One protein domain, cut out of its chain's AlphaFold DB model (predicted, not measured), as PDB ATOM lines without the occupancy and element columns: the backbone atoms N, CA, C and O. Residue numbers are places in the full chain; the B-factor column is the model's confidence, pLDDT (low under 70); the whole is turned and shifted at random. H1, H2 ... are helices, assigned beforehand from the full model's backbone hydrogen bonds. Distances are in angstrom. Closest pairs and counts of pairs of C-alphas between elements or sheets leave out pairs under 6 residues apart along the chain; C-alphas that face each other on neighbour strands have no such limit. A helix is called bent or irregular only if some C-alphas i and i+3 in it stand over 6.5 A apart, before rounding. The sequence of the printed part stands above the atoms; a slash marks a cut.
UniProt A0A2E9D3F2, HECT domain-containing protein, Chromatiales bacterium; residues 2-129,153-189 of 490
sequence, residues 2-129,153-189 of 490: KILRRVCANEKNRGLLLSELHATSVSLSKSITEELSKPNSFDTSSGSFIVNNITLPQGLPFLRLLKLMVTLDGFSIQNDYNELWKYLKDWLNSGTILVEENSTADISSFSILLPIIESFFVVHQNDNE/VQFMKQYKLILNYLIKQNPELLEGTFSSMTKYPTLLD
ATOM      1  N   LYS A   2     -45.015  29.448   8.421       64.62
ATOM      2  CA  LYS A   2     -45.319  30.904   8.500       64.62
ATOM      3  C   LYS A   2     -46.342  31.274   9.591       64.62
ATOM      4  O   LYS A   2     -46.167  32.279  10.267       64.62
ATOM      5  N   ILE A   3     -47.366  30.442   9.783       70.19
ATOM      6  CA  ILE A   3     -48.375  30.608  10.844       70.19
ATOM      7  C   ILE A   3     -47.745  30.379  12.225       70.19
ATOM      8  O   ILE A   3     -47.828  31.251  13.076       70.19
ATOM      9  N   LEU A   4     -47.024  29.267  12.405       67.69
ATOM     10  CA  LEU A   4     -46.268  28.956  13.627       67.69
ATOM     11  C   LEU A   4     -45.314  30.089  14.038       67.69
ATOM     12  O   LEU A   4     -45.326  30.490  15.193       67.69
ATOM     13  N   ARG A   5     -44.563  30.675  13.093       67.19
ATOM     14  CA  ARG A   5     -43.681  31.825  13.365       67.19
ATOM     15  C   ARG A   5     -44.443  33.064  13.845       67.19
ATOM     16  O   ARG A   5     -43.942  33.778  14.700       67.19
ATOM     17  N   ARG A   6     -45.648  33.317  13.324       68.44
ATOM     18  CA  ARG A   6     -46.508  34.424  13.784       68.44
ATOM     19  C   ARG A   6     -47.109  34.154  15.163       68.44
ATOM     20  O   ARG A   6     -47.182  35.068  15.971       68.44
ATOM     21  N   VAL A   7     -47.509  32.913  15.439       66.25
ATOM     22  CA  VAL A   7     -48.060  32.503  16.742       66.25
ATOM     23  C   VAL A   7     -46.985  32.546  17.833       66.25
ATOM     24  O   VAL A   7     -47.248  33.043  18.924       66.25
ATOM     25  N   CYS A   8     -45.761  32.112  17.516       67.62
ATOM     26  CA  CYS A   8     -44.620  32.104  18.438       67.62
ATOM     27  C   CYS A   8     -43.919  33.465  18.583       67.62
ATOM     28  O   CYS A   8     -42.979  33.568  19.364       67.62
ATOM     29  N   ALA A   9     -44.357  34.508  17.865       70.06
ATOM     30  CA  ALA A   9     -43.859  35.873  18.068       70.06
ATOM     31  C   ALA A   9     -44.272  36.445  19.437       70.06
ATOM     32  O   ALA A   9     -43.662  37.388  19.927       70.06
ATOM     33  N   ASN A  10     -45.308  35.868  20.054       79.44
ATOM     34  CA  ASN A  10     -45.684  36.130  21.434       79.44
ATOM     35  C   ASN A  10     -45.025  35.079  22.342       79.44
ATOM     36  O   ASN A  10     -45.342  33.892  22.233       79.44
ATOM     37  N   GLU A  11     -44.153  35.516  23.254       76.88
ATOM     38  CA  GLU A  11     -43.424  34.643  24.187       76.88
ATOM     39  C   GLU A  11     -44.345  33.743  25.017       76.88
ATOM     40  O   GLU A  11     -44.038  32.572  25.226       76.88
ATOM     41  N   LYS A  12     -45.522  34.235  25.420       80.94
ATOM     42  CA  LYS A  12     -46.490  33.445  26.192       80.94
ATOM     43  C   LYS A  12     -47.084  32.304  25.364       80.94
ATOM     44  O   LYS A  12     -47.206  31.184  25.853       80.94
ATOM     45  N   ASN A  13     -47.429  32.573  24.105       80.12
ATOM     46  CA  ASN A  13     -47.954  31.551  23.193       80.12
ATOM     47  C   ASN A  13     -46.870  30.542  22.806       80.12
ATOM     48  O   ASN A  13     -47.155  29.355  22.678       80.12
ATOM     49  N   ARG A  14     -45.626  31.012  22.650       78.44
ATOM     50  CA  ARG A  14     -44.454  30.168  22.412       78.44
ATOM     51  C   ARG A  14     -44.211  29.224  23.589       78.44
ATOM     52  O   ARG A  14     -44.099  28.027  23.363       78.44
ATOM     53  N   GLY A  15     -44.217  29.733  24.823       78.69
ATOM     54  CA  GLY A  15     -44.046  28.920  26.031       78.69
ATOM     55  C   GLY A  15     -45.146  27.868  26.215       78.69
ATOM     56  O   GLY A  15     -44.843  26.710  26.487       78.69
ATOM     57  N   LEU A  16     -46.415  28.235  25.996       82.31
ATOM     58  CA  LEU A  16     -47.540  27.290  26.062       82.31
ATOM     59  C   LEU A  16     -47.406  26.176  25.019       82.31
ATOM     60  O   LEU A  16     -47.491  24.999  25.370       82.31
ATOM     61  N   LEU A  17     -47.126  26.547  23.766       82.69
ATOM     62  CA  LEU A  17     -46.918  25.588  22.687       82.69
ATOM     63  C   LEU A  17     -45.741  24.659  23.000       82.69
ATOM     64  O   LEU A  17     -45.875  23.450  22.870       82.69
ATOM     65  N   LEU A  18     -44.603  25.194  23.448       81.94
ATOM     66  CA  LEU A  18     -43.443  24.382  23.822       81.94
ATOM     67  C   LEU A  18     -43.761  23.415  24.962       81.94
ATOM     68  O   LEU A  18     -43.329  22.268  24.894       81.94
ATOM     69  N   SER A  19     -44.544  23.828  25.963       82.94
ATOM     70  CA  SER A  19     -44.942  22.930  27.054       82.94
ATOM     71  C   SER A  19     -45.807  21.762  26.563       82.94
ATOM     72  O   SER A  19     -45.616  20.627  26.995       82.94
ATOM     73  N   GLU A  20     -46.710  22.018  25.613       86.25
ATOM     74  CA  GLU A  20     -47.587  20.998  25.031       86.25
ATOM     75  C   GLU A  20     -46.804  20.054  24.110       86.25
ATOM     76  O   GLU A  20     -46.960  18.830  24.177       86.25
ATOM     77  N   LEU A  21     -45.896  20.607  23.296       87.19
ATOM     78  CA  LEU A  21     -44.990  19.819  22.460       87.19
ATOM     79  C   LEU A  21     -44.064  18.951  23.322       87.19
ATOM     80  O   LEU A  21     -43.878  17.782  23.001       87.19
ATOM     81  N   HIS A  22     -43.551  19.479  24.435       86.44
ATOM     82  CA  HIS A  22     -42.722  18.731  25.382       86.44
ATOM     83  C   HIS A  22     -43.496  17.604  26.077       86.44
ATOM     84  O   HIS A  22     -43.036  16.469  26.146       86.44
ATOM     85  N   ALA A  23     -44.714  17.869  26.555       86.88
ATOM     86  CA  ALA A  23     -45.552  16.820  27.139       86.88
ATOM     87  C   ALA A  23     -45.836  15.695  26.125       86.88
ATOM     88  O   ALA A  23     -45.771  14.508  26.457       86.88
ATOM     89  N   THR A  24     -46.083  16.068  24.868       89.31
ATOM     90  CA  THR A  24     -46.295  15.117  23.772       89.31
ATOM     91  C   THR A  24     -45.022  14.324  23.465       89.31
ATOM     92  O   THR A  24     -45.098  13.109  23.279       89.31
ATOM     93  N   SER A  25     -43.843  14.957  23.453       89.44
ATOM     94  CA  SER A  25     -42.576  14.272  23.171       89.44
ATOM     95  C   SER A  25     -42.225  13.264  24.259       89.44
ATOM     96  O   SER A  25     -41.823  12.151  23.931       89.44
ATOM     97  N   VAL A  26     -42.464  13.596  25.530       88.69
ATOM     98  CA  VAL A  26     -42.298  12.668  26.659       88.69
ATOM     99  C   VAL A  26     -43.294  11.503  26.587       88.69
ATOM    100  O   VAL A  26     -42.953  10.367  26.906       88.69
ATOM    101  N   SER A  27     -44.533  11.735  26.141       90.50
ATOM    102  CA  SER A  27     -45.491  10.639  25.936       90.50
ATOM    103  C   SER A  27     -45.054   9.696  24.812       90.50
ATOM    104  O   SER A  27     -45.180   8.478  24.942       90.50
ATOM    105  N   LEU A  28     -44.544  10.245  23.705       90.06
ATOM    106  CA  LEU A  28     -44.037   9.454  22.585       90.06
ATOM    107  C   LEU A  28     -42.768   8.688  22.972       90.06
ATOM    108  O   LEU A  28     -42.655   7.513  22.627       90.06
ATOM    109  N   SER A  29     -41.845   9.305  23.721       91.00
ATOM    110  CA  SER A  29     -40.614   8.642  24.169       91.00
ATOM    111  C   SER A  29     -40.913   7.429  25.050       91.00
ATOM    112  O   SER A  29     -40.287   6.389  24.862       91.00
ATOM    113  N   LYS A  30     -41.913   7.507  25.939       90.12
ATOM    114  CA  LYS A  30     -42.363   6.368  26.758       90.12
ATOM    115  C   LYS A  30     -42.912   5.223  25.911       90.12
ATOM    116  O   LYS A  30     -42.460   4.097  26.071       90.12
ATOM    117  N   SER A  31     -43.795   5.512  24.953       89.81
ATOM    118  CA  SER A  31     -44.331   4.487  24.040       89.81
ATOM    119  C   SER A  31     -43.229   3.811  23.216       89.81
ATOM    120  O   SER A  31     -43.252   2.600  23.016       89.81
ATOM    121  N   ILE A  32     -42.231   4.575  22.767       88.69
ATOM    122  CA  ILE A  32     -41.060   4.029  22.070       88.69
ATOM    123  C   ILE A  32     -40.213   3.159  23.009       88.69
ATOM    124  O   ILE A  32     -39.745   2.095  22.613       88.69
ATOM    125  N   THR A  33     -40.015   3.609  24.247       89.38
ATOM    126  CA  THR A  33     -39.241   2.889  25.266       89.38
ATOM    127  C   THR A  33     -39.888   1.545  25.596       89.38
ATOM    128  O   THR A  33     -39.192   0.537  25.657       89.38
ATOM    129  N   GLU A  34     -41.218   1.499  25.716       87.81
ATOM    130  CA  GLU A  34     -41.974   0.255  25.902       87.81
ATOM    131  C   GLU A  34     -41.721  -0.740  24.761       87.81
ATOM    132  O   GLU A  34     -41.453  -1.913  25.023       87.81
ATOM    133  N   GLU A  35     -41.728  -0.284  23.505       85.62
ATOM    134  CA  GLU A  35     -41.413  -1.132  22.349       85.62
ATOM    135  C   GLU A  35     -39.964  -1.644  22.371       85.62
ATOM    136  O   GLU A  35     -39.737  -2.833  22.156       85.62
ATOM    137  N   LEU A  36     -38.988  -0.781  22.681       84.12
ATOM    138  CA  LEU A  36     -37.567  -1.157  22.752       84.12
ATOM    139  C   LEU A  36     -37.225  -2.054  23.950       84.12
ATOM    140  O   LEU A  36     -36.223  -2.767  23.902       84.12
ATOM    141  N   SER A  37     -38.037  -2.016  25.010       83.69
ATOM    142  CA  SER A  37     -37.861  -2.834  26.215       83.69
ATOM    143  C   SER A  37     -38.260  -4.301  26.029       83.69
ATOM    144  O   SER A  37     -37.918  -5.144  26.865       83.69
ATOM    145  N   LYS A  38     -38.981  -4.626  24.947       78.75
ATOM    146  CA  LYS A  38     -39.395  -6.000  24.644       78.75
ATOM    147  C   LYS A  38     -38.156  -6.878  24.394       78.75
ATOM    148  O   LYS A  38     -37.218  -6.430  23.739       78.75
ATOM    149  N   PRO A  39     -38.130  -8.124  24.903       60.84
ATOM    150  CA  PRO A  39     -36.949  -8.977  24.829       60.84
ATOM    151  C   PRO A  39     -36.564  -9.309  23.382       60.84
ATOM    152  O   PRO A  39     -37.405  -9.716  22.579       60.84
ATOM    153  N   ASN A  40     -35.271  -9.187  23.077       55.38
ATOM    154  CA  ASN A  40     -34.691  -9.556  21.788       55.38
ATOM    155  C   ASN A  40     -34.826 -11.072  21.575       55.38
ATOM    156  O   ASN A  40     -34.240 -11.856  22.321       55.38
ATOM    157  N   SER A  41     -35.553 -11.510  20.546       48.31
ATOM    158  CA  SER A  41     -35.513 -12.910  20.111       48.31
ATOM    159  C   SER A  41     -34.272 -13.134  19.243       48.31
ATOM    160  O   SER A  41     -34.307 -12.917  18.034       48.31
ATOM    161  N   PHE A  42     -33.168 -13.539  19.871       46.38
ATOM    162  CA  PHE A  42     -31.982 -14.042  19.178       46.38
ATOM    163  C   PHE A  42     -32.180 -15.514  18.829       46.38
ATOM    164  O   PHE A  42     -32.224 -16.358  19.722       46.38
ATOM    165  N   ASP A  43     -32.271 -15.834  17.540       41.56
ATOM    166  CA  ASP A  43     -32.151 -17.217  17.092       41.56
ATOM    167  C   ASP A  43     -30.682 -17.524  16.779       41.56
ATOM    168  O   ASP A  43     -30.156 -17.202  15.713       41.56
ATOM    169  N   THR A  44     -30.001 -18.150  17.738       41.66
ATOM    170  CA  THR A  44     -28.594 -18.558  17.623       41.66
ATOM    171  C   THR A  44     -28.369 -19.657  16.579       41.66
ATOM    172  O   THR A  44     -27.221 -19.948  16.256       41.66
ATOM    173  N   SER A  45     -29.428 -20.288  16.058       38.53
ATOM    174  CA  SER A  45     -29.319 -21.429  15.139       38.53
ATOM    175  C   SER A  45     -29.226 -21.045  13.656       38.53
ATOM    176  O   SER A  45     -28.642 -21.796  12.876       38.53
ATOM    177  N   SER A  46     -29.748 -19.877  13.263       43.62
ATOM    178  CA  SER A  46     -29.831 -19.447  11.858       43.62
ATOM    179  C   SER A  46     -28.807 -18.380  11.455       43.62
ATOM    180  O   SER A  46     -28.666 -18.099  10.266       43.62
ATOM    181  N   GLY A  47     -28.092 -17.766  12.410       42.47
ATOM    182  CA  GLY A  47     -27.123 -16.694  12.128       42.47
ATOM    183  C   GLY A  47     -27.736 -15.455  11.455       42.47
ATOM    184  O   GLY A  47     -27.004 -14.589  10.978       42.47
ATOM    185  N   SER A  48     -29.071 -15.369  11.402       41.66
ATOM    186  CA  SER A  48     -29.820 -14.283  10.774       41.66
ATOM    187  C   SER A  48     -30.565 -13.492  11.839       41.66
ATOM    188  O   SER A  48     -31.217 -14.061  12.717       41.66
ATOM    189  N   PHE A  49     -30.472 -12.166  11.763       44.12
ATOM    190  CA  PHE A  49     -31.279 -11.306  12.610       44.12
ATOM    191  C   PHE A  49     -32.701 -11.294  12.043       44.12
ATOM    192  O   PHE A  49     -32.946 -10.778  10.957       44.12
ATOM    193  N   ILE A  50     -33.665 -11.823  12.791       46.25
ATOM    194  CA  ILE A  50     -35.072 -11.490  12.570       46.25
ATOM    195  C   ILE A  50     -35.336 -10.196  13.356       46.25
ATOM    196  O   ILE A  50     -35.815 -10.244  14.483       46.25
ATOM    197  N   VAL A  51     -35.012  -9.015  12.799       50.25
ATOM    198  CA  VAL A  51     -35.491  -7.732  13.383       50.25
ATOM    199  C   VAL A  51     -37.005  -7.592  13.197       50.25
ATOM    200  O   VAL A  51     -37.628  -6.697  13.758       50.25
ATOM    201  N   ASN A  52     -37.634  -8.530  12.484       45.84
ATOM    202  CA  ASN A  52     -39.006  -8.450  11.988       45.84
ATOM    203  C   ASN A  52     -40.115  -8.278  13.043       45.84
ATOM    204  O   ASN A  52     -41.267  -8.141  12.647       45.84
ATOM    205  N   ASN A  53     -39.819  -8.250  14.346       54.91
ATOM    206  CA  ASN A  53     -40.845  -8.118  15.381       54.91
ATOM    207  C   ASN A  53     -40.901  -6.758  16.082       54.91
ATOM    208  O   ASN A  53     -41.870  -6.520  16.806       54.91
ATOM    209  N   ILE A  54     -39.935  -5.855  15.877       67.44
ATOM    210  CA  ILE A  54     -40.084  -4.476  16.360       67.44
ATOM    211  C   ILE A  54     -40.685  -3.622  15.258       67.44
ATOM    212  O   ILE A  54     -40.247  -3.645  14.115       67.44
ATOM    213  N   THR A  55     -41.690  -2.832  15.623       74.81
ATOM    214  CA  THR A  55     -42.180  -1.730  14.802       74.81
ATOM    215  C   THR A  55     -42.104  -0.468  15.642       74.81
ATOM    216  O   THR A  55     -42.502  -0.464  16.801       74.81
ATOM    217  N   LEU A  56     -41.571   0.612  15.070       82.12
ATOM    218  CA  LEU A  56     -41.440   1.904  15.750       82.12
ATOM    219  C   LEU A  56     -42.351   2.955  15.100       82.12
ATOM    220  O   LEU A  56     -41.858   3.954  14.567       82.12
ATOM    221  N   PRO A  57     -43.687   2.776  15.129       84.31
ATOM    222  CA  PRO A  57     -44.616   3.689  14.462       84.31
ATOM    223  C   PRO A  57     -44.528   5.119  15.015       84.31
ATOM    224  O   PRO A  57     -44.747   6.081  14.281       84.31
ATOM    225  N   GLN A  58     -44.151   5.266  16.291       88.56
ATOM    226  CA  GLN A  58     -44.007   6.561  16.960       88.56
ATOM    227  C   GLN A  58     -42.629   7.215  16.774       88.56
ATOM    228  O   GLN A  58     -42.478   8.396  17.089       88.56
ATOM    229  N   GLY A  59     -41.641   6.516  16.199       88.25
ATOM    230  CA  GLY A  59     -40.286   7.050  16.025       88.25
ATOM    231  C   GLY A  59     -40.230   8.279  15.111       88.25
ATOM    232  O   GLY A  59     -39.619   9.289  15.452       88.25
ATOM    233  N   LEU A  60     -40.912   8.236  13.960       90.19
ATOM    234  CA  LEU A  60     -40.941   9.365  13.023       90.19
ATOM    235  C   LEU A  60     -41.764  10.566  13.543       90.19
ATOM    236  O   LEU A  60     -41.284  11.698  13.409       90.19
ATOM    237  N   PRO A  61     -42.962  10.380  14.142       92.69
ATOM    238  CA  PRO A  61     -43.654  11.443  14.875       92.69
ATOM    239  C   PRO A  61     -42.776  12.111  15.938       92.69
ATOM    240  O   PRO A  61     -42.689  13.339  15.959       92.69
ATOM    241  N   PHE A  62     -42.073  11.319  16.752       93.12
ATOM    242  CA  PHE A  62     -41.169  11.814  17.790       93.12
ATOM    243  C   PHE A  62     -40.030  12.663  17.209       93.12
ATOM    244  O   PHE A  62     -39.840  13.806  17.623       93.12
ATOM    245  N   LEU A  63     -39.350  12.176  16.167       91.81
ATOM    246  CA  LEU A  63     -38.289  12.923  15.485       91.81
ATOM    247  C   LEU A  63     -38.775  14.270  14.931       91.81
ATOM    248  O   LEU A  63     -38.101  15.296  15.065       91.81
ATOM    249  N   ARG A  64     -39.939  14.284  14.271       90.75
ATOM    250  CA  ARG A  64     -40.523  15.512  13.702       90.75
ATOM    251  C   ARG A  64     -40.846  16.532  14.790       90.75
ATOM    252  O   ARG A  64     -40.626  17.725  14.582       90.75
ATOM    253  N   LEU A  65     -41.347  16.054  15.925       89.56
ATOM    254  CA  LEU A  65     -41.670  16.875  17.082       89.56
ATOM    255  C   LEU A  65     -40.408  17.505  17.683       89.56
ATOM    256  O   LEU A  65     -40.372  18.720  17.855       89.56
ATOM    257  N   LEU A  66     -39.342  16.725  17.883       88.25
ATOM    258  CA  LEU A  66     -38.057  17.237  18.371       88.25
ATOM    259  C   LEU A  66     -37.438  18.270  17.422       88.25
ATOM    260  O   LEU A  66     -37.038  19.344  17.866       88.25
ATOM    261  N   LYS A  67     -37.423  18.006  16.106       87.44
ATOM    262  CA  LYS A  67     -36.949  18.980  15.099       87.44
ATOM    263  C   LYS A  67     -37.729  20.299  15.179       87.44
ATOM    264  O   LYS A  67     -37.141  21.376  15.060       87.44
ATOM    265  N   LEU A  68     -39.047  20.231  15.393       86.94
ATOM    266  CA  LEU A  68     -39.887  21.414  15.581       86.94
ATOM    267  C   LEU A  68     -39.534  22.153  16.876       86.94
ATOM    268  O   LEU A  68     -39.383  23.371  16.837       86.94
ATOM    269  N   MET A  69     -39.376  21.437  17.989       82.56
ATOM    270  CA  MET A  69     -39.031  22.021  19.289       82.56
ATOM    271  C   MET A  69     -37.682  22.744  19.249       82.56
ATOM    272  O   MET A  69     -37.637  23.915  19.609       82.56
ATOM    273  N   VAL A  70     -36.632  22.121  18.701       80.19
ATOM    274  CA  VAL A  70     -35.305  22.751  18.537       80.19
ATOM    275  C   VAL A  70     -35.371  23.998  17.651       80.19
ATOM    276  O   VAL A  70     -34.721  25.001  17.925       80.19
ATOM    277  N   THR A  71     -36.205  23.984  16.605       80.25
ATOM    278  CA  THR A  71     -36.422  25.171  15.755       80.25
ATOM    279  C   THR A  71     -37.130  26.301  16.509       80.25
ATOM    280  O   THR A  71     -36.985  27.474  16.157       80.25
ATOM    281  N   LEU A  72     -37.964  25.953  17.490       76.00
ATOM    282  CA  LEU A  72     -38.792  26.892  18.231       76.00
ATOM    283  C   LEU A  72     -38.113  27.442  19.473       76.00
ATOM    284  O   LEU A  72     -38.501  28.531  19.868       76.00
ATOM    285  N   ASP A  73     -37.150  26.763  20.086       65.44
ATOM    286  CA  ASP A  73     -36.401  27.255  21.243       65.44
ATOM    287  C   ASP A  73     -35.108  26.450  21.364       65.44
ATOM    288  O   ASP A  73     -35.173  25.226  21.397       65.44
ATOM    289  N   GLY A  74     -33.942  27.105  21.407       56.47
ATOM    290  CA  GLY A  74     -32.628  26.458  21.569       56.47
ATOM    291  C   GLY A  74     -32.436  25.839  22.962       56.47
ATOM    292  O   GLY A  74     -31.470  26.143  23.652       56.47
ATOM    293  N   PHE A  75     -33.402  25.041  23.406       53.47
ATOM    294  CA  PHE A  75     -33.621  24.598  24.774       53.47
ATOM    295  C   PHE A  75     -32.983  23.229  25.019       53.47
ATOM    296  O   PHE A  75     -33.056  22.336  24.173       53.47
ATOM    297  N   SER A  76     -32.381  23.065  26.199       55.41
ATOM    298  CA  SER A  76     -31.760  21.816  26.649       55.41
ATOM    299  C   SER A  76     -32.825  20.859  27.188       55.41
ATOM    300  O   SER A  76     -33.508  21.168  28.164       55.41
ATOM    301  N   ILE A  77     -32.972  19.701  26.540       60.59
ATOM    302  CA  ILE A  77     -33.849  18.599  26.961       60.59
ATOM    303  C   ILE A  77     -32.970  17.373  27.217       60.59
ATOM    304  O   ILE A  77     -33.054  16.370  26.514       60.59
ATOM    305  N   GLN A  78     -32.033  17.479  28.157       59.47
ATOM    306  CA  GLN A  78     -31.063  16.400  28.364       59.47
ATOM    307  C   GLN A  78     -31.624  15.246  29.206       59.47
ATOM    308  O   GLN A  78     -31.380  14.091  28.883       59.47
ATOM    309  N   ASN A  79     -32.436  15.511  30.238       62.16
ATOM    310  CA  ASN A  79     -32.730  14.477  31.244       62.16
ATOM    311  C   ASN A  79     -34.010  13.654  31.017       62.16
ATOM    312  O   ASN A  79     -34.105  12.540  31.531       62.16
ATOM    313  N   ASP A  80     -34.978  14.144  30.239       76.12
ATOM    314  CA  ASP A  80     -36.302  13.504  30.121       76.12
ATOM    315  C   ASP A  80     -36.329  12.264  29.203       76.12
ATOM    316  O   ASP A  80     -37.337  11.561  29.119       76.12
ATOM    317  N   TYR A  81     -35.215  11.968  28.527       86.50
ATOM    318  CA  TYR A  81     -35.104  10.871  27.559       86.50
ATOM    319  C   TYR A  81     -34.035   9.829  27.923       86.50
ATOM    320  O   TYR A  81     -33.756   8.936  27.123       86.50
ATOM    321  N   ASN A  82     -33.456   9.895  29.126       86.56
ATOM    322  CA  ASN A  82     -32.356   9.015  29.546       86.56
ATOM    323  C   ASN A  82     -32.686   7.518  29.427       86.56
ATOM    324  O   ASN A  82     -31.840   6.723  29.020       86.56
ATOM    325  N   GLU A  83     -33.921   7.132  29.749       88.44
ATOM    326  CA  GLU A  83     -34.371   5.743  29.632       88.44
ATOM    327  C   GLU A  83     -34.424   5.286  28.165       88.44
ATOM    328  O   GLU A  83     -33.876   4.239  27.825       88.44
ATOM    329  N   LEU A  84     -34.968   6.123  27.274       90.06
ATOM    330  CA  LEU A  84     -34.980   5.876  25.831       90.06
ATOM    331  C   LEU A  84     -33.554   5.712  25.280       90.06
ATOM    332  O   LEU A  84     -33.287   4.791  24.508       90.06
ATOM    333  N   TRP A  85     -32.626   6.582  25.690       91.81
ATOM    334  CA  TRP A  85     -31.226   6.515  25.257       91.81
ATOM    335  C   TRP A  85     -30.513   5.272  25.764       91.81
ATOM    336  O   TRP A  85     -29.710   4.704  25.027       91.81
ATOM    337  N   LYS A  86     -30.818   4.819  26.982       90.38
ATOM    338  CA  LYS A  86     -30.293   3.559  27.512       90.38
ATOM    339  C   LYS A  86     -30.710   2.382  26.627       90.38
ATOM    340  O   LYS A  86     -29.839   1.670  26.139       90.38
ATOM    341  N   TYR A  87     -32.004   2.232  26.345       88.88
ATOM    342  CA  TYR A  87     -32.487   1.134  25.500       88.88
ATOM    343  C   TYR A  87     -31.979   1.229  24.056       88.88
ATOM    344  O   TYR A  87     -31.625   0.209  23.467       88.88
ATOM    345  N   LEU A  88     -31.870   2.438  23.492       90.19
ATOM    346  CA  LEU A  88     -31.223   2.639  22.193       90.19
ATOM    347  C   LEU A  88     -29.773   2.127  22.209       90.19
ATOM    348  O   LEU A  88     -29.372   1.394  21.306       90.19
ATOM    349  N   LYS A  89     -28.989   2.505  23.224       90.56
ATOM    350  CA  LYS A  89     -27.589   2.080  23.377       90.56
ATOM    351  C   LYS A  89     -27.478   0.565  23.553       90.56
ATOM    352  O   LYS A  89     -26.614  -0.037  22.925       90.56
ATOM    353  N   ASP A  90     -28.368  -0.063  24.321       87.06
ATOM    354  CA  ASP A  90     -28.408  -1.523  24.495       87.06
ATOM    355  C   ASP A  90     -28.663  -2.250  23.158       87.06
ATOM    356  O   ASP A  90     -27.973  -3.222  22.823       87.06
ATOM    357  N   TRP A  91     -29.584  -1.728  22.342       83.81
ATOM    358  CA  TRP A  91     -29.840  -2.219  20.984       83.81
ATOM    359  C   TRP A  91     -28.621  -2.078  20.064       83.81
ATOM    360  O   TRP A  91     -28.239  -3.033  19.385       83.81
ATOM    361  N   LEU A  92     -27.978  -0.909  20.055       86.69
ATOM    362  CA  LEU A  92     -26.802  -0.656  19.218       86.69
ATOM    363  C   LEU A  92     -25.570  -1.457  19.672       86.69
ATOM    364  O   LEU A  92     -24.804  -1.922  18.827       86.69
ATOM    365  N   ASN A  93     -25.390  -1.669  20.979       86.00
ATOM    366  CA  ASN A  93     -24.337  -2.528  21.533       86.00
ATOM    367  C   ASN A  93     -24.517  -3.974  21.067       86.00
ATOM    368  O   ASN A  93     -23.571  -4.576  20.564       86.00
ATOM    369  N   SER A  94     -25.745  -4.493  21.164       77.50
ATOM    370  CA  SER A  94     -26.084  -5.834  20.674       77.50
ATOM    371  C   SER A  94     -25.773  -5.964  19.183       77.50
ATOM    372  O   SER A  94     -25.200  -6.957  18.755       77.50
ATOM    373  N   GLY A  95     -26.085  -4.934  18.394       72.44
ATOM    374  CA  GLY A  95     -25.745  -4.892  16.974       72.44
ATOM    375  C   GLY A  95     -24.253  -4.874  16.682       72.44
ATOM    376  O   GLY A  95     -23.798  -5.576  15.786       72.44
ATOM    377  N   THR A  96     -23.489  -4.095  17.442       73.62
ATOM    378  CA  THR A  96     -22.047  -3.928  17.220       73.62
ATOM    379  C   THR A  96     -21.298  -5.241  17.457       73.62
ATOM    380  O   THR A  96     -20.540  -5.658  16.587       73.62
ATOM    381  N   ILE A  97     -21.600  -5.940  18.559       71.75
ATOM    382  CA  ILE A  97     -21.003  -7.247  18.896       71.75
ATOM    383  C   ILE A  97     -21.232  -8.259  17.767       71.75
ATOM    384  O   ILE A  97     -20.313  -8.945  17.331       71.75
ATOM    385  N   LEU A  98     -22.449  -8.313  17.223       65.12
ATOM    386  CA  LEU A  98     -22.770  -9.262  16.158       65.12
ATOM    387  C   LEU A  98     -22.030  -8.993  14.858       65.12
ATOM    388  O   LEU A  98     -21.710  -9.938  14.147       65.12
ATOM    389  N   VAL A  99     -21.811  -7.727  14.506       66.06
ATOM    390  CA  VAL A  99     -21.083  -7.398  13.276       66.06
ATOM    391  C   VAL A  99     -19.598  -7.732  13.427       66.06
ATOM    392  O   VAL A  99     -18.954  -8.126  12.453       66.06
ATOM    393  N   GLU A 100     -19.056  -7.611  14.638       66.12
ATOM    394  CA  GLU A 100     -17.692  -8.043  14.948       66.12
ATOM    395  C   GLU A 100     -17.548  -9.573  14.877       66.12
ATOM    396  O   GLU A 100     -16.556 -10.063  14.334       66.12
ATOM    397  N   GLU A 101     -18.550 -10.328  15.341       60.53
ATOM    398  CA  GLU A 101     -18.529 -11.800  15.374       60.53
ATOM    399  C   GLU A 101     -18.944 -12.467  14.048       60.53
ATOM    400  O   GLU A 101     -18.375 -13.490  13.664       60.53
ATOM    401  N   ASN A 102     -19.906 -11.899  13.313       56.06
ATOM    402  CA  ASN A 102     -20.478 -12.466  12.091       56.06
ATOM    403  C   ASN A 102     -20.403 -11.474  10.923       56.06
ATOM    404  O   ASN A 102     -21.137 -10.490  10.847       56.06
ATOM    405  N   SER A 103     -19.573 -11.801   9.927       51.84
ATOM    406  CA  SER A 103     -19.294 -10.936   8.764       51.84
ATOM    407  C   SER A 103     -20.489 -10.714   7.813       51.84
ATOM    408  O   SER A 103     -20.356  -9.980   6.837       51.84
ATOM    409  N   THR A 104     -21.642 -11.337   8.075       48.44
ATOM    410  CA  THR A 104     -22.878 -11.242   7.275       48.44
ATOM    411  C   THR A 104     -24.094 -10.800   8.091       48.44
ATOM    412  O   THR A 104     -25.216 -10.938   7.604       48.44
ATOM    413  N   ALA A 105     -23.913 -10.316   9.327       55.47
ATOM    414  CA  ALA A 105     -25.029  -9.808  10.117       55.47
ATOM    415  C   ALA A 105     -25.774  -8.721   9.322       55.47
ATOM    416  O   ALA A 105     -25.156  -7.812   8.765       55.47
ATOM    417  N   ASP A 106     -27.099  -8.838   9.229       63.00
ATOM    418  CA  ASP A 106     -27.922  -7.956   8.406       63.00
ATOM    419  C   ASP A 106     -28.074  -6.575   9.064       63.00
ATOM    420  O   ASP A 106     -29.061  -6.273   9.738       63.00
ATOM    421  N   ILE A 107     -27.065  -5.717   8.873       68.25
ATOM    422  CA  ILE A 107     -27.045  -4.342   9.395       68.25
ATOM    423  C   ILE A 107     -28.242  -3.533   8.856       68.25
ATOM    424  O   ILE A 107     -28.654  -2.555   9.483       68.25
ATOM    425  N   SER A 108     -28.864  -3.957   7.744       69.25
ATOM    426  CA  SER A 108     -30.033  -3.278   7.161       69.25
ATOM    427  C   SER A 108     -31.186  -3.153   8.146       69.25
ATOM    428  O   SER A 108     -31.900  -2.145   8.162       69.25
ATOM    429  N   SER A 109     -31.284  -4.118   9.049       71.81
ATOM    430  CA  SER A 109     -32.292  -4.166  10.079       71.81
ATOM    431  C   SER A 109     -32.196  -3.013  11.097       71.81
ATOM    432  O   SER A 109     -33.211  -2.593  11.653       71.81
ATOM    433  N   PHE A 110     -31.019  -2.399  11.285       77.19
ATOM    434  CA  PHE A 110     -30.853  -1.215  12.146       77.19
ATOM    435  C   PHE A 110     -31.471   0.059  11.558       77.19
ATOM    436  O   PHE A 110     -31.652   1.041  12.280       77.19
ATOM    437  N   SER A 111     -31.874   0.047  10.283       82.56
ATOM    438  CA  SER A 111     -32.583   1.169   9.651       82.56
ATOM    439  C   SER A 111     -33.898   1.500  10.359       82.56
ATOM    440  O   SER A 111     -34.338   2.648  10.323       82.56
ATOM    441  N   ILE A 112     -34.505   0.533  11.060       85.00
ATOM    442  CA  ILE A 112     -35.718   0.772  11.850       85.00
ATOM    443  C   ILE A 112     -35.482   1.735  13.021       85.00
ATOM    444  O   ILE A 112     -36.381   2.488  13.392       85.00
ATOM    445  N   LEU A 113     -34.261   1.754  13.569       88.94
ATOM    446  CA  LEU A 113     -33.869   2.633  14.671       88.94
ATOM    447  C   LEU A 113     -33.491   4.037  14.193       88.94
ATOM    448  O   LEU A 113     -33.356   4.934  15.025       88.94
ATOM    449  N   LEU A 114     -33.339   4.255  12.879       90.62
ATOM    450  CA  LEU A 114     -32.878   5.526  12.315       90.62
ATOM    451  C   LEU A 114     -33.635   6.747  12.871       90.62
ATOM    452  O   LEU A 114     -32.957   7.681  13.299       90.62
ATOM    453  N   PRO A 115     -34.980   6.761  12.987       92.25
ATOM    454  CA  PRO A 115     -35.684   7.914  13.549       92.25
ATOM    455  C   PRO A 115     -35.286   8.237  14.997       92.25
ATOM    456  O   PRO A 115     -35.264   9.405  15.390       92.25
ATOM    457  N   ILE A 116     -34.953   7.219  15.793       93.31
ATOM    458  CA  ILE A 116     -34.531   7.378  17.191       93.31
ATOM    459  C   ILE A 116     -33.068   7.819  17.257       93.31
ATOM    460  O   ILE A 116     -32.738   8.713  18.031       93.31
ATOM    461  N   ILE A 117     -32.203   7.268  16.403       93.12
ATOM    462  CA  ILE A 117     -30.806   7.709  16.290       93.12
ATOM    463  C   ILE A 117     -30.757   9.182  15.863       93.12
ATOM    464  O   ILE A 117     -30.077   9.987  16.489       93.12
ATOM    465  N   GLU A 118     -31.531   9.576  14.850       92.38
ATOM    466  CA  GLU A 118     -31.667  10.981  14.458       92.38
ATOM    467  C   GLU A 118     -32.172  11.854  15.615       92.38
ATOM    468  O   GLU A 118     -31.702  12.977  15.783       92.38
ATOM    469  N   SER A 119     -33.104  11.339  16.423       91.38
ATOM    470  CA  SER A 119     -33.624  12.044  17.600       91.38
ATOM    471  C   SER A 119     -32.530  12.274  18.644       91.38
ATOM    472  O   SER A 119     -32.425  13.378  19.176       91.38
ATOM    473  N   PHE A 120     -31.669  11.278  18.879       91.62
ATOM    474  CA  PHE A 120     -30.504  11.407  19.755       91.62
ATOM    475  C   PHE A 120     -29.558  12.515  19.272       91.62
ATOM    476  O   PHE A 120     -29.149  13.362  20.068       91.62
ATOM    477  N   PHE A 121     -29.262  12.564  17.967       90.50
ATOM    478  CA  PHE A 121     -28.449  13.634  17.381       90.50
ATOM    479  C   PHE A 121     -29.097  15.009  17.562       90.50
ATOM    480  O   PHE A 121     -28.421  15.938  17.981       90.50
ATOM    481  N   VAL A 122     -30.395  15.149  17.277       88.19
ATOM    482  CA  VAL A 122     -31.114  16.429  17.414       88.19
ATOM    483  C   VAL A 122     -31.057  16.960  18.849       88.19
ATOM    484  O   VAL A 122     -30.891  18.161  19.036       88.19
ATOM    485  N   VAL A 123     -31.156  16.086  19.854       85.94
ATOM    486  CA  VAL A 123     -31.114  16.480  21.272       85.94
ATOM    487  C   VAL A 123     -29.706  16.888  21.720       85.94
ATOM    488  O   VAL A 123     -29.566  17.901  22.396       85.94
ATOM    489  N   HIS A 124     -28.662  16.162  21.304       84.06
ATOM    490  CA  HIS A 124     -27.282  16.390  21.770       84.06
ATOM    491  C   HIS A 124     -26.434  17.268  20.829       84.06
ATOM    492  O   HIS A 124     -25.238  17.465  21.049       84.06
ATOM    493  N   GLN A 125     -27.017  17.797  19.750       76.69
ATOM    494  CA  GLN A 125     -26.323  18.661  18.786       76.69
ATOM    495  C   GLN A 125     -25.835  19.978  19.418       76.69
ATOM    496  O   GLN A 125     -24.724  20.423  19.114       76.69
ATOM    497  N   ASN A 126     -26.636  20.561  20.319       62.59
ATOM    498  CA  ASN A 126     -26.395  21.881  20.916       62.59
ATOM    499  C   ASN A 126     -25.367  21.874  22.056       62.59
ATOM    500  O   ASN A 126     -24.807  22.924  22.367       62.59
ATOM    501  N   ASP A 127     -25.036  20.707  22.615       56.12
ATOM    502  CA  ASP A 127     -24.000  20.582  23.651       56.12
ATOM    503  C   ASP A 127     -22.619  21.030  23.145       56.12
ATOM    504  O   ASP A 127     -21.763  21.436  23.924       56.12
ATOM    505  N   ASN A 128     -22.414  21.020  21.822       50.06
ATOM    506  CA  ASN A 128     -21.148  21.388  21.190       50.06
ATOM    507  C   ASN A 128     -21.019  22.887  20.840       50.06
ATOM    508  O   ASN A 128     -19.909  23.339  20.549       50.06
ATOM    509  N   GLU A 129     -22.099  23.682  20.810       45.34
ATOM    510  CA  GLU A 129     -21.983  25.114  20.451       45.34
ATOM    511  C   GLU A 129     -21.331  25.943  21.569       45.34
ATOM    512  O   GLU A 129     -20.570  26.874  21.283       45.34
ATOM    513  N   VAL A 153     -20.091  12.737  21.083       89.50
ATOM    514  CA  VAL A 153     -18.804  12.265  20.543       89.50
ATOM    515  C   VAL A 153     -18.509  10.838  20.982       89.50
ATOM    516  O   VAL A 153     -18.031  10.041  20.172       89.50
ATOM    517  N   GLN A 154     -18.818  10.488  22.231       90.25
ATOM    518  CA  GLN A 154     -18.688   9.112  22.714       90.25
ATOM    519  C   GLN A 154     -19.628   8.173  21.952       90.25
ATOM    520  O   GLN A 154     -19.180   7.144  21.447       90.25
ATOM    521  N   PHE A 155     -20.886   8.579  21.769       91.75
ATOM    522  CA  PHE A 155     -21.871   7.846  20.978       91.75
ATOM    523  C   PHE A 155     -21.399   7.631  19.530       91.75
ATOM    524  O   PHE A 155     -21.425   6.507  19.029       91.75
ATOM    525  N   MET A 156     -20.899   8.678  18.863       92.38
ATOM    526  CA  MET A 156     -20.390   8.576  17.488       92.38
ATOM    527  C   MET A 156     -19.182   7.638  17.375       92.38
ATOM    528  O   MET A 156     -19.067   6.911  16.390       92.38
ATOM    529  N   LYS A 157     -18.278   7.650  18.363       90.25
ATOM    530  CA  LYS A 157     -17.115   6.751  18.401       90.25
ATOM    531  C   LYS A 157     -17.535   5.298  18.605       90.25
ATOM    532  O   LYS A 157     -17.055   4.434  17.881       90.25
ATOM    533  N   GLN A 158     -18.425   5.049  19.561       90.00
ATOM    534  CA  GLN A 158     -18.861   3.704  19.926       90.00
ATOM    535  C   GLN A 158     -19.677   3.041  18.813       90.00
ATOM    536  O   GLN A 158     -19.461   1.875  18.502       90.00
ATOM    537  N   TYR A 159     -20.563   3.794  18.159       90.19
ATOM    538  CA  TYR A 159     -21.475   3.263  17.140       90.19
ATOM    539  C   TYR A 159     -21.058   3.619  15.711       90.19
ATOM    540  O   TYR A 159     -21.886   3.609  14.796       90.19
ATOM    541  N   LYS A 160     -19.765   3.915  15.501       88.69
ATOM    542  CA  LYS A 160     -19.193   4.345  14.217       88.69
ATOM    543  C   LYS A 160     -19.649   3.462  13.050       88.69
ATOM    544  O   LYS A 160     -20.036   3.983  12.007       88.69
ATOM    545  N   LEU A 161     -19.603   2.145  13.226       85.00
ATOM    546  CA  LEU A 161     -19.895   1.164  12.182       85.00
ATOM    547  C   LEU A 161     -21.342   1.260  11.672       85.00
ATOM    548  O   LEU A 161     -21.576   1.399  10.471       85.00
ATOM    549  N   ILE A 162     -22.309   1.254  12.595       86.75
ATOM    550  CA  ILE A 162     -23.741   1.356  12.281       86.75
ATOM    551  C   ILE A 162     -24.045   2.726  11.662       86.75
ATOM    552  O   ILE A 162     -24.760   2.811  10.664       86.75
ATOM    553  N   LEU A 163     -23.466   3.803  12.205       91.25
ATOM    554  CA  LEU A 163     -23.655   5.153  11.671       91.25
ATOM    555  C   LEU A 163     -23.148   5.269  10.229       91.25
ATOM    556  O   LEU A 163     -23.873   5.771   9.373       91.25
ATOM    557  N   ASN A 164     -21.952   4.758   9.929       89.44
ATOM    558  CA  ASN A 164     -21.417   4.760   8.565       89.44
ATOM    559  C   ASN A 164     -22.290   3.948   7.605       89.44
ATOM    560  O   ASN A 164     -22.538   4.399   6.486       89.44
ATOM    561  N   TYR A 165     -22.827   2.805   8.041       86.25
ATOM    562  CA  TYR A 165     -23.783   2.039   7.244       86.25
ATOM    563  C   TYR A 165     -25.040   2.858   6.906       86.25
ATOM    564  O   TYR A 165     -25.406   2.965   5.735       86.25
ATOM    565  N   LEU A 166     -25.672   3.479   7.907       87.88
ATOM    566  CA  LEU A 166     -26.890   4.277   7.717       87.88
ATOM    567  C   LEU A 166     -26.654   5.464   6.774       87.88
ATOM    568  O   LEU A 166     -27.473   5.727   5.894       87.88
ATOM    569  N   ILE A 167     -25.512   6.145   6.904       90.56
ATOM    570  CA  ILE A 167     -25.151   7.263   6.020       90.56
ATOM    571  C   ILE A 167     -24.850   6.769   4.603       90.56
ATOM    572  O   ILE A 167     -25.200   7.441   3.637       90.56
ATOM    573  N   LYS A 168     -24.240   5.587   4.440       85.50
ATOM    574  CA  LYS A 168     -23.995   5.009   3.110       85.50
ATOM    575  C   LYS A 168     -25.306   4.775   2.349       85.50
ATOM    576  O   LYS A 168     -25.337   5.009   1.144       85.50
ATOM    577  N   GLN A 169     -26.366   4.360   3.047       85.19
ATOM    578  CA  GLN A 169     -27.707   4.183   2.469       85.19
ATOM    579  C   GLN A 169     -28.417   5.515   2.203       85.19
ATOM    580  O   GLN A 169     -29.135   5.643   1.212       85.19
ATOM    581  N   ASN A 170     -28.221   6.511   3.070       87.94
ATOM    582  CA  ASN A 170     -28.810   7.839   2.922       87.94
ATOM    583  C   ASN A 170     -27.778   8.957   3.187       87.94
ATOM    584  O   ASN A 170     -27.702   9.476   4.307       87.94
ATOM    585  N   PRO A 171     -27.006   9.372   2.162       88.31
ATOM    586  CA  PRO A 171     -25.965  10.385   2.331       88.31
ATOM    587  C   PRO A 171     -26.489  11.763   2.757       88.31
ATOM    588  O   PRO A 171     -25.749  12.542   3.358       88.31
ATOM    589  N   GLU A 172     -27.767  12.075   2.506       86.75
ATOM    590  CA  GLU A 172     -28.370  13.366   2.868       86.75
ATOM    591  C   GLU A 172     -28.444  13.593   4.385       86.75
ATOM    592  O   GLU A 172     -28.545  14.736   4.839       86.75
ATOM    593  N   LEU A 173     -28.317  12.528   5.186       90.00
ATOM    594  CA  LEU A 173     -28.215  12.625   6.644       90.00
ATOM    595  C   LEU A 173     -27.081  13.561   7.085       90.00
ATOM    596  O   LEU A 173     -27.241  14.269   8.080       90.00
ATOM    597  N   LEU A 174     -25.978  13.632   6.330       90.12
ATOM    598  CA  LEU A 174     -24.844  14.515   6.626       90.12
ATOM    599  C   LEU A 174     -25.131  16.006   6.383       90.12
ATOM    600  O   LEU A 174     -24.418  16.846   6.927       90.12
ATOM    601  N   GLU A 175     -26.170  16.364   5.623       86.06
ATOM    602  CA  GLU A 175     -26.643  17.758   5.543       86.06
ATOM    603  C   GLU A 175     -27.665  18.081   6.634       86.06
ATOM    604  O   GLU A 175     -27.822  19.239   7.021       86.06
ATOM    605  N   GLY A 176     -28.367  17.059   7.122       86.69
ATOM    606  CA  GLY A 176     -29.416  17.179   8.121       86.69
ATOM    607  C   GLY A 176     -28.937  16.851   9.534       86.69
ATOM    608  O   GLY A 176     -28.130  17.556  10.145       86.69
ATOM    609  N   THR A 177     -29.501  15.781  10.088       86.56
ATOM    610  CA  THR A 177     -29.357  15.384  11.495       86.56
ATOM    611  C   THR A 177     -27.962  14.899  11.857       86.56
ATOM    612  O   THR A 177     -27.553  15.037  13.005       86.56
ATOM    613  N   PHE A 178     -27.188  14.380  10.908       90.31
ATOM    614  CA  PHE A 178     -25.818  13.924  11.157       90.31
ATOM    615  C   PHE A 178     -24.774  14.961  10.728       90.31
ATOM    616  O   PHE A 178     -23.582  14.663  10.701       90.31
ATOM    617  N   SER A 179     -25.176  16.208  10.463       88.50
ATOM    618  CA  SER A 179     -24.255  17.302  10.118       88.50
ATOM    619  C   SER A 179     -23.130  17.501  11.138       88.50
ATOM    620  O   SER A 179     -22.007  17.822  10.758       88.50
ATOM    621  N   SER A 180     -23.365  17.207  12.421       86.88
ATOM    622  CA  SER A 180     -22.314  17.236  13.450       86.88
ATOM    623  C   SER A 180     -21.176  16.237  13.211       86.88
ATOM    624  O   SER A 180     -20.049  16.515  13.611       86.88
ATOM    625  N   MET A 181     -21.413  15.127  12.501       89.81
ATOM    626  CA  MET A 181     -20.351  14.177  12.141       89.81
ATOM    627  C   MET A 181     -19.343  14.778  11.160       89.81
ATOM    628  O   MET A 181     -18.180  14.385  11.166       89.81
ATOM    629  N   THR A 182     -19.740  15.777  10.361       89.00
ATOM    630  CA  THR A 182     -18.817  16.473   9.446       89.00
ATOM    631  C   THR A 182     -17.731  17.261  10.189       89.00
ATOM    632  O   THR A 182     -16.662  17.492   9.632       89.00
ATOM    633  N   LYS A 183     -17.960  17.603  11.469       87.38
ATOM    634  CA  LYS A 183     -16.953  18.205  12.363       87.38
ATOM    635  C   LYS A 183     -15.887  17.200  12.813       87.38
ATOM    636  O   LYS A 183     -14.806  17.607  13.226       87.38
ATOM    637  N   TYR A 184     -16.167  15.901  12.691       90.00
ATOM    638  CA  TYR A 184     -15.269  14.808  13.063       90.00
ATOM    639  C   TYR A 184     -15.029  13.861  11.875       90.00
ATOM    640  O   TYR A 184     -15.440  12.698  11.924       90.00
ATOM    641  N   PRO A 185     -14.338  14.303  10.803       88.56
ATOM    642  CA  PRO A 185     -14.193  13.502   9.588       88.56
ATOM    643  C   PRO A 185     -13.509  12.144   9.798       88.56
ATOM    644  O   PRO A 185     -13.703  11.235   9.002       88.56
ATOM    645  N   THR A 186     -12.738  11.959  10.871       88.25
ATOM    646  CA  THR A 186     -12.109  10.670  11.222       88.25
ATOM    647  C   THR A 186     -13.119   9.581  11.610       88.25
ATOM    648  O   THR A 186     -12.782   8.398  11.610       88.25
ATOM    649  N   LEU A 187     -14.350   9.967  11.961       89.69
ATOM    650  CA  LEU A 187     -15.442   9.044  12.282       89.69
ATOM    651  C   LEU A 187     -16.230   8.611  11.043       89.69
ATOM    652  O   LEU A 187     -17.035   7.690  11.138       89.69
ATOM    653  N   LEU A 188     -16.000   9.241   9.893       91.19
ATOM    654  CA  LEU A 188     -16.615   8.866   8.626       91.19
ATOM    655  C   LEU A 188     -15.635   8.019   7.816       91.19
ATOM    656  O   LEU A 188     -14.467   8.382   7.666       91.19
ATOM    657  N   ASP A 189     -16.115   6.905   7.287       88.75
ATOM    658  CA  ASP A 189     -15.333   6.038   6.419       88.75
ATOM    659  C   ASP A 189     -15.239   6.637   5.011       88.75
ATOM    660  O   ASP A 189     -16.112   7.389   4.564       88.75
TER     661      ASP A 189
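This is residues 2 to 129 and 153 to 189 of the 490 residues of the protein "HECT domain-containing protein" of Chromatiales bacterium (UniProt A0A2E9D3F2). An elongated, layered body of helices has H5 at its middle, with the long helix H2 and its returning partner H3 on one side and the short helices H7 to H10 on the other. H4 folds back on H5 as a slanted hairpin, H1 makes a corner at one end of H2, and the long link 37 to 58 runs on past the other end and turns back to H3. H2, H3, H4 and H5 form a loose, offset bundle, up and down, each running against the one before it. The 165 printed residues hold ten named helices, H1 to H10 in chain order, and no named strand: all helix. The whole is compact, with a radius of gyration of the C-alphas of 17.3 A and spans of 59 by 35 by 25 A.

H1 is residues 2 to 7, beginning at C-alpha 2 (-45.319, 30.904, 8.500). H2, residues 11 to 36, is 36.3 A long and ends at C-alpha 36 (-37.567, -1.157, 22.752). H3 is residues 59 to 72, 20.0 A; H4 is 82 to 101, 28.7 A; H5 is 107 to 124, 24.1 A. H5 is irregular, with C-alphas 112 and 115 7.3 A apart, and has a kink of 57 degrees near residue 114. H6 is residues 126 to 129, H7 153 to 158, H8 160 to 169 with 14.5 A, H9 171 to 174, and H10 179 to 183, ending at C-alpha 183 (-16.953, 18.205, 12.363).

H2 and H3, a helical hairpin, touch at a shallow tilt of 25 degrees; their closest C-alphas, Leu 28 and Phe 62, are 6.1 A apart. H3 touches H5 at 23 degrees, the same way, closest at the C-alphas of Leu 63 and Ser 119, 5.2 A. H4 and H5, also a hairpin, touch at a steep tilt of 38 degrees, only just beyond shallow, closest at the C-alphas of Trp 85 and Phe 120, 7.4 A. Residues 29 to 36 of H2 touch H4, closest at the C-alphas of Thr 33 and Leu 84, 5.2 A. H3 and H4 are apart. H8 is about perpendicular to H5, at 74 degrees, and touches its residues 107 to 114; the closest C-alphas are those of Ser 111 and Leu 166, 6.8 A. H7 is near H4, H10 is near H5, and H9 and H10 touch only at the corner. H1 is close to H2 but not clearly touching, with the C-alphas of Val 7 and Asn 13, the closest, 6.5 A apart. H5 and H6 meet only through their link. Every O i to N i+4 pair is within hydrogen-bond range in H1, H2, H3, H4, H7 and H8, against 8 of 14 in H5 and 0 of 1 in H10, where 2 of 2 O i to N i+3 pairs are; H6 and H9 are too short for an i+4 pair.

The C-alphas farthest apart, those of Asn 10 and Ser 45, are 60.2 A apart. Residues 130 to 152 are not printed, and C-alphas 129 and 153 are 13.2 A apart across the cut. The link from H2 to H3 is long, 22 residues. Mean pLDDT of the printed part is 78.2; 44 residues are under 70, among them 39 to 54 and 98 to 108.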